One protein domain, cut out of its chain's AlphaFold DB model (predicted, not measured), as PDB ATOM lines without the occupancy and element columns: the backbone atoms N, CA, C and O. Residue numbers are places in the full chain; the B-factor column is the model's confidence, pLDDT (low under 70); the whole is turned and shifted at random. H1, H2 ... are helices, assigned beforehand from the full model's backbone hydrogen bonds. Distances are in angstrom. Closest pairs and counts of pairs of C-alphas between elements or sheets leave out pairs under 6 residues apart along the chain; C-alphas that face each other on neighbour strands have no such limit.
ATOM      1  N   VAL A   2     -46.065  -0.400  45.760       79.38
ATOM      2  CA  VAL A   2     -45.922   0.909  45.073       79.38
ATOM      3  C   VAL A   2     -45.098   0.796  43.783       79.38
ATOM      4  O   VAL A   2     -45.538   1.227  42.725       79.38
ATOM      5  N   GLN A   3     -43.960   0.100  43.832       80.25
ATOM      6  CA  GLN A   3     -43.105  -0.118  42.658       80.25
ATOM      7  C   GLN A   3     -43.826  -0.833  41.501       80.25
ATOM      8  O   GLN A   3     -43.630  -0.487  40.342       80.25
ATOM      9  N   SER A   4     -44.720  -1.783  41.801       81.88
ATOM     10  CA  SER A   4     -45.522  -2.471  40.782       81.88
ATOM     11  C   SER A   4     -46.590  -1.577  40.150       81.88
ATOM     12  O   SER A   4     -46.969  -1.831  39.012       81.88
ATOM     13  N   ILE A   5     -47.063  -0.540  40.852       83.31
ATOM     14  CA  ILE A   5     -47.994   0.457  40.300       83.31
ATOM     15  C   ILE A   5     -47.247   1.376  39.325       83.31
ATOM     16  O   ILE A   5     -47.730   1.607  38.223       83.31
ATOM     17  N   ILE A   6     -46.043   1.829  39.690       82.06
ATOM     18  CA  ILE A   6     -45.213   2.701  38.841       82.06
ATOM     19  C   ILE A   6     -44.791   1.976  37.553       82.06
ATOM     20  O   ILE A   6     -44.962   2.517  36.462       82.06
ATOM     21  N   ILE A   7     -44.286   0.740  37.662       86.25
ATOM     22  CA  ILE A   7     -43.821  -0.046  36.503       86.25
ATOM     23  C   ILE A   7     -44.968  -0.343  35.529       86.25
ATOM     24  O   ILE A   7     -44.785  -0.262  34.319       86.25
ATOM     25  N   ASN A   8     -46.160  -0.659  36.044       87.06
ATOM     26  CA  ASN A   8     -47.310  -1.041  35.220       87.06
ATOM     27  C   ASN A   8     -48.269   0.126  34.932       87.06
ATOM     28  O   ASN A   8     -49.420  -0.113  34.567       87.06
ATOM     29  N   ARG A   9     -47.828   1.382  35.086       82.50
ATOM     30  CA  ARG A   9     -48.701   2.563  34.967       82.50
ATOM     31  C   ARG A   9     -49.431   2.644  33.624       82.50
ATOM     32  O   ARG A   9     -50.598   3.004  33.582       82.50
ATOM     33  N   GLU A  10     -48.758   2.279  32.534       82.31
ATOM     34  CA  GLU A  10     -49.314   2.368  31.178       82.31
ATOM     35  C   GLU A  10     -50.387   1.304  30.946       82.31
ATOM     36  O   GLU A  10     -51.433   1.595  30.370       82.31
ATOM     37  N   ALA A  11     -50.173   0.097  31.477       84.00
ATOM     38  CA  ALA A  11     -51.181  -0.954  31.474       84.00
ATOM     39  C   ALA A  11     -52.393  -0.554  32.330       84.00
ATOM     40  O   ALA A  11     -53.531  -0.717  31.902       84.00
ATOM     41  N   LEU A  12     -52.156   0.041  33.504       81.62
ATOM     42  CA  LEU A  12     -53.222   0.499  34.394       81.62
ATOM     43  C   LEU A  12     -54.050   1.632  33.764       81.62
ATOM     44  O   LEU A  12     -55.279   1.623  33.848       81.62
ATOM     45  N   ALA A  13     -53.389   2.568  33.079       79.81
ATOM     46  CA  ALA A  13     -54.049   3.622  32.317       79.81
ATOM     47  C   ALA A  13     -54.872   3.035  31.162       79.81
ATOM     48  O   ALA A  13     -56.037   3.389  31.015       79.81
ATOM     49  N   ALA A  14     -54.327   2.091  30.388       80.38
ATOM     50  CA  ALA A  14     -55.054   1.442  29.293       80.38
ATOM     51  C   ALA A  14     -56.318   0.708  29.780       80.38
ATOM     52  O   ALA A  14     -57.394   0.898  29.213       80.38
ATOM     53  N   MET A  15     -56.217  -0.046  30.880       80.81
ATOM     54  CA  MET A  15     -57.346  -0.770  31.485       80.81
ATOM     55  C   MET A  15     -58.447   0.159  32.015       80.81
ATOM     56  O   MET A  15     -59.613  -0.227  32.085       80.81
ATOM     57  N   SER A  16     -58.102   1.397  32.376       74.12
ATOM     58  CA  SER A  16     -59.078   2.390  32.839       74.12
ATOM     59  C   SER A  16     -59.999   2.919  31.732       74.12
ATOM     60  O   SER A  16     -61.064   3.465  32.021       74.12
ATOM     61  N   TYR A  17     -59.594   2.762  30.466       74.56
ATOM     62  CA  TYR A  17     -60.379   3.170  29.301       74.56
ATOM     63  C   TYR A  17     -61.326   2.071  28.799       74.56
ATOM     64  O   TYR A  17     -62.143   2.345  27.917       74.56
ATOM     65  N   GLU A  18     -61.250   0.853  29.348       78.19
ATOM     66  CA  GLU A  18     -62.174  -0.233  29.019       78.19
ATOM     67  C   GLU A  18     -63.604   0.113  29.458       78.19
ATOM     68  O   GLU A  18     -63.832   0.684  30.527       78.19
ATOM     69  N   SER A  19     -64.595  -0.232  28.628       66.00
ATOM     70  CA  SER A  19     -65.988   0.201  28.821       66.00
ATOM     71  C   SER A  19     -66.630  -0.327  30.103       66.00
ATOM     72  O   SER A  19     -67.567   0.283  30.611       66.00
ATOM     73  N   GLU A  20     -66.129  -1.444  30.630       73.56
ATOM     74  CA  GLU A  20     -66.586  -2.053  31.886       73.56
ATOM     75  C   GLU A  20     -66.062  -1.307  33.127       73.56
ATOM     76  O   GLU A  20     -66.626  -1.428  34.212       73.56
ATOM     77  N   ASN A  21     -65.035  -0.467  32.961       67.38
ATOM     78  CA  ASN A  21     -64.315   0.220  34.034       67.38
ATOM     79  C   ASN A  21     -64.636   1.723  34.108       67.38
ATOM     80  O   ASN A  21     -63.830   2.518  34.598       67.38
ATOM     81  N   SER A  22     -65.831   2.142  33.673       63.41
ATOM     82  CA  SER A  22     -66.217   3.562  33.582       63.41
ATOM     83  C   SER A  22     -66.124   4.344  34.905       63.41
ATOM     84  O   SER A  22     -66.010   5.563  34.880       63.41
ATOM     85  N   THR A  23     -66.150   3.668  36.058       64.50
ATOM     86  CA  THR A  23     -65.977   4.242  37.410       64.50
ATOM     87  C   THR A  23     -64.518   4.447  37.836       64.50
ATOM     88  O   THR A  23     -64.268   5.072  38.870       64.50
ATOM     89  N   ILE A  24     -63.554   3.903  37.089       64.25
ATOM     90  CA  ILE A  24     -62.113   3.937  37.401       64.25
ATOM     91  C   ILE A  24     -61.404   5.047  36.618       64.25
ATOM     92  O   ILE A  24     -60.347   5.508  37.035       64.25
ATOM     93  N   LYS A  25     -62.016   5.529  35.535       62.84
ATOM     94  CA  LYS A  25     -61.458   6.548  34.642       62.84
ATOM     95  C   LYS A  25     -61.058   7.845  35.359       62.84
ATOM     96  O   LYS A  25     -60.011   8.403  35.057       62.84
ATOM     97  N   ASP A  26     -61.835   8.257  36.361       63.97
ATOM     98  CA  ASP A  26     -61.570   9.457  37.174       63.97
ATOM     99  C   ASP A  26     -60.667   9.176  38.395       63.97
ATOM    100  O   ASP A  26     -60.391  10.069  39.191       63.97
ATOM    101  N   LYS A  27     -60.235   7.921  38.579       67.44
ATOM    102  CA  LYS A  27     -59.357   7.460  39.673       67.44
ATOM    103  C   LYS A  27     -57.982   7.016  39.179       67.44
ATOM    104  O   LYS A  27     -57.201   6.461  39.954       67.44
ATOM    105  N   VAL A  28     -57.708   7.185  37.888       71.31
ATOM    106  CA  VAL A  28     -56.383   6.941  37.322       71.31
ATOM    107  C   VAL A  28     -55.438   7.957  37.932       71.31
ATOM    108  O   VAL A  28     -55.739   9.147  37.915       71.31
ATOM    109  N   LEU A  29     -54.323   7.475  38.486       71.31
ATOM    110  CA  LEU A  29     -53.339   8.357  39.097       71.31
ATOM    111  C   LEU A  29     -52.862   9.389  38.084       71.31
ATOM    112  O   LEU A  29     -52.446   9.044  36.971       71.31
ATOM    113  N   ASP A  30     -52.872  10.641  38.514       78.00
ATOM    114  CA  ASP A  30     -52.375  11.733  37.699       78.00
ATOM    115  C   ASP A  30     -50.843  11.663  37.598       78.00
ATOM    116  O   ASP A  30     -50.146  11.142  38.476       78.00
ATOM    117  N   ASN A  31     -50.273  12.238  36.536       77.88
ATOM    118  CA  ASN A  31     -48.816  12.227  36.336       77.88
ATOM    119  C   ASN A  31     -48.045  12.875  37.506       77.88
ATOM    120  O   ASN A  31     -46.885  12.536  37.754       77.88
ATOM    121  N   SER A  32     -48.675  13.802  38.233       82.00
ATOM    122  CA  SER A  32     -48.107  14.424  39.434       82.00
ATOM    123  C   SER A  32     -48.039  13.450  40.617       82.00
ATOM    124  O   SER A  32     -47.024  13.412  41.311       82.00
ATOM    125  N   GLU A  33     -49.068  12.627  40.813       81.06
ATOM    126  CA  GLU A  33     -49.143  11.619  41.873       81.06
ATOM    127  C   GLU A  33     -48.134  10.495  41.622       81.06
ATOM    128  O   GLU A  33     -47.409  10.096  42.534       81.06
ATOM    129  N   ILE A  34     -47.996  10.056  40.365       82.31
ATOM    130  CA  ILE A  34     -46.956   9.100  39.951       82.31
ATOM    131  C   ILE A  34     -45.563   9.651  40.286       82.31
ATOM    132  O   ILE A  34     -44.736   8.939  40.857       82.31
ATOM    133  N   LYS A  35     -45.305  10.931  39.985       84.19
ATOM    134  CA  LYS A  35     -44.013  11.565  40.275       84.19
ATOM    135  C   LYS A  35     -43.723  11.624  41.778       84.19
ATOM    136  O   LYS A  35     -42.598  11.351  42.190       84.19
ATOM    137  N   GLN A  36     -44.728  11.921  42.602       84.50
ATOM    138  CA  GLN A  36     -44.586  11.875  44.062       84.50
ATOM    139  C   GLN A  36     -44.294  10.453  44.559       84.50
ATOM    140  O   GLN A  36     -43.446  10.273  45.431       84.50
ATOM    141  N   MET A  37     -44.938   9.432  43.985       83.69
ATOM    142  CA  MET A  37     -44.643   8.035  44.318       83.69
ATOM    143  C   MET A  37     -43.225   7.621  43.901       83.69
ATOM    144  O   MET A  37     -42.579   6.872  44.633       83.69
ATOM    145  N   GLU A  38     -42.721   8.101  42.763       84.44
ATOM    146  CA  GLU A  38     -41.335   7.873  42.327       84.44
ATOM    147  C   GLU A  38     -40.321   8.550  43.261       84.44
ATOM    148  O   GLU A  38     -39.328   7.932  43.648       84.44
ATOM    149  N   GLU A  39     -40.567   9.800  43.664       83.56
ATOM    150  CA  GLU A  39     -39.725  10.511  44.635       83.56
ATOM    151  C   GLU A  39     -39.740   9.825  46.007       83.56
ATOM    152  O   GLU A  39     -38.686   9.634  46.618       83.56
ATOM    153  N   PHE A  40     -40.910   9.365  46.452       82.50
ATOM    154  CA  PHE A  40     -41.039   8.559  47.660       82.50
ATOM    155  C   PHE A  40     -40.263   7.241  47.527       82.50
ATOM    156  O   PHE A  40     -39.483   6.905  48.409       82.50
ATOM    157  N   MET A  41     -40.371   6.524  46.405       81.50
ATOM    158  CA  MET A  41     -39.620   5.281  46.187       81.50
ATOM    159  C   MET A  41     -38.102   5.481  46.240       81.50
ATOM    160  O   MET A  41     -37.423   4.655  46.843       81.50
ATOM    161  N   LYS A  42     -37.569   6.586  45.706       81.44
ATOM    162  CA  LYS A  42     -36.132   6.908  45.814       81.44
ATOM    163  C   LYS A  42     -35.675   7.069  47.264       81.44
ATOM    164  O   LYS A  42     -34.576   6.651  47.616       81.44
ATOM    165  N   LEU A  43     -36.518   7.642  48.127       79.00
ATOM    166  CA  LEU A  43     -36.231   7.715  49.560       79.00
ATOM    167  C   LEU A  43     -36.192   6.314  50.192       79.00
ATOM    168  O   LEU A  43     -35.320   6.029  51.013       79.00
ATOM    169  N   PHE A  44     -37.104   5.429  49.788       75.56
ATOM    170  CA  PHE A  44     -37.173   4.057  50.298       75.56
ATOM    171  C   PHE A  44     -36.063   3.149  49.772       75.56
ATOM    172  O   PHE A  44     -35.666   2.239  50.493       75.56
ATOM    173  N   GLU A  45     -35.538   3.382  48.571       74.56
ATOM    174  CA  GLU A  45     -34.364   2.662  48.061       74.56
ATOM    175  C   GLU A  45     -33.140   2.919  48.944       74.56
ATOM    176  O   GLU A  45     -32.527   1.968  49.425       74.56
ATOM    177  N   ASN A  46     -32.881   4.180  49.300       72.81
ATOM    178  CA  ASN A  46     -31.806   4.516  50.239       72.81
ATOM    179  C   ASN A  46     -32.002   3.827  51.601       72.81
ATOM    180  O   ASN A  46     -31.051   3.326  52.196       72.81
ATOM    181  N   LEU A  47     -33.242   3.767  52.098       69.12
ATOM    182  CA  LEU A  47     -33.560   3.071  53.347       69.12
ATOM    183  C   LEU A  47     -33.445   1.550  53.226       69.12
ATOM    184  O   LEU A  47     -33.126   0.894  54.214       69.12
ATOM    185  N   ARG A  48     -33.699   0.979  52.047       69.56
ATOM    186  CA  ARG A  48     -33.554  -0.453  51.784       69.56
ATOM    187  C   ARG A  48     -32.090  -0.863  51.824       69.56
ATOM    188  O   ARG A  48     -31.795  -1.843  52.494       69.56
ATOM    189  N   ASP A  49     -31.203  -0.103  51.192       68.25
ATOM    190  CA  ASP A  49     -29.761  -0.377  51.205       68.25
ATOM    191  C   ASP A  49     -29.200  -0.259  52.627       68.25
ATOM    192  O   ASP A  49     -28.449  -1.111  53.103       68.25
ATOM    193  N   ILE A  50     -29.653   0.762  53.356       65.88
ATOM    194  CA  ILE A  50     -29.365   0.942  54.780       65.88
ATOM    195  C   ILE A  50     -29.883  -0.255  55.598       65.88
ATOM    196  O   ILE A  50     -29.163  -0.802  56.432       65.88
ATOM    197  N   ASN A  51     -31.114  -0.705  55.351       63.81
ATOM    198  CA  ASN A  51     -31.697  -1.857  56.033       63.81
ATOM    199  C   ASN A  51     -30.981  -3.168  55.671       63.81
ATOM    200  O   ASN A  51     -30.844  -4.035  56.525       63.81
ATOM    201  N   GLU A  52     -30.477  -3.314  54.447       64.69
ATOM    202  CA  GLU A  52     -29.683  -4.466  54.021       64.69
ATOM    203  C   GLU A  52     -28.347  -4.516  54.780       64.69
ATOM    204  O   GLU A  52     -28.031  -5.543  55.389       64.69
ATOM    205  N   ILE A  53     -27.650  -3.376  54.884       62.72
ATOM    206  CA  ILE A  53     -26.438  -3.208  55.707       62.72
ATOM    207  C   ILE A  53     -26.713  -3.565  57.178       62.72
ATOM    208  O   ILE A  53     -25.900  -4.231  57.824       62.72
ATOM    209  N   PHE A  54     -27.871  -3.174  57.710       60.12
ATOM    210  CA  PHE A  54     -28.244  -3.441  59.102       60.12
ATOM    211  C   PHE A  54     -28.797  -4.846  59.358       60.12
ATOM    212  O   PHE A  54     -28.662  -5.360  60.471       60.12
ATOM    213  N   SER A  55     -29.383  -5.488  58.349       63.19
ATOM    214  CA  SER A  55     -29.879  -6.865  58.434       63.19
ATOM    215  C   SER A  55     -28.745  -7.892  58.460       63.19
ATOM    216  O   SER A  55     -28.913  -8.980  59.008       63.19
ATOM    217  N   GLY A  56     -27.574  -7.531  57.920       62.22
ATOM    218  CA  GLY A  56     -26.417  -8.416  57.837       62.22
ATOM    219  C   GLY A  56     -25.737  -8.701  59.178       62.22
ATOM    220  O   GLY A  56     -25.196  -9.790  59.349       62.22
ATOM    221  N   GLN A  57     -25.766  -7.773  60.144       60.41
ATOM    222  CA  GLN A  57     -25.053  -7.919  61.422       60.41
ATOM    223  C   GLN A  57     -25.709  -7.100  62.545       60.41
ATOM    224  O   GLN A  57     -25.456  -5.907  62.694       60.41
TER     225      GLN A  57
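This is residues 2 to 57 of the 137 residues of the protein "Hypothetical protein" of Brachionus calyciflorus (UniProt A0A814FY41). A long helix, H3, has a short helix, H1, packed on its residues 34 to 41, while residues 42 to 57, of which 42 to 55 belong to H3, stick out as a free arm. H1 and a second short helix, H2, make a corner, and a long loop, residues 17 to 30, folds back from H2 to H3. The printed part has 56 residues with three named helices in the order H1, H2, H3 and no named strand; its class is all helix. The whole is extended, with a radius of gyration of the C-alphas of 15.7 A and spans of 53 by 19 by 15 A.

H1 holds residues 2 to 7 and begins at C-alpha 2, (-45.922, 0.909, 45.073). H2 holds residues 9 to 16 and is 10.6 A long from first to last C-alpha. H3 holds residues 31 to 55, is 34.8 A long, and runs from C-alpha 31 at (-48.816, 12.227, 36.336) to C-alpha 55 at (-29.879, -6.865, 58.434).

H1 and H2 are close but not clearly touching; their closest C-alphas, those of Ile 5 and Leu 12, are 7.9 A apart. Their lines are about perpendicular, at 88 degrees. H1 and H3 touch, H3 with residues 34 to 41 alone; the closest C-alphas, those of Ile 6 and Ile 34, are 6.7 A apart. These two stand at a steep tilt of 60 degrees, opposite ways. H2 and H3 are apart, but only just, at 8.4 A. In H1, H2 and H3 every O i to N i+4 pair is within hydrogen-bond range.

The C-alphas of Ser 19 and Gln 57, the two farthest apart, are 53.0 A apart. Residues 18 to 23 also stand free. The body without the free stretches has 34 residues and spans 27 by 16 by 10 A. The printed part has no cut; the link from H1 to H2 is tight, and that from H2 to H3, 14 residues, is long. The mean pLDDT of the printed part is 74.9, and residue 19, residues 21 to 27 and residues 47 to 57 are under 70.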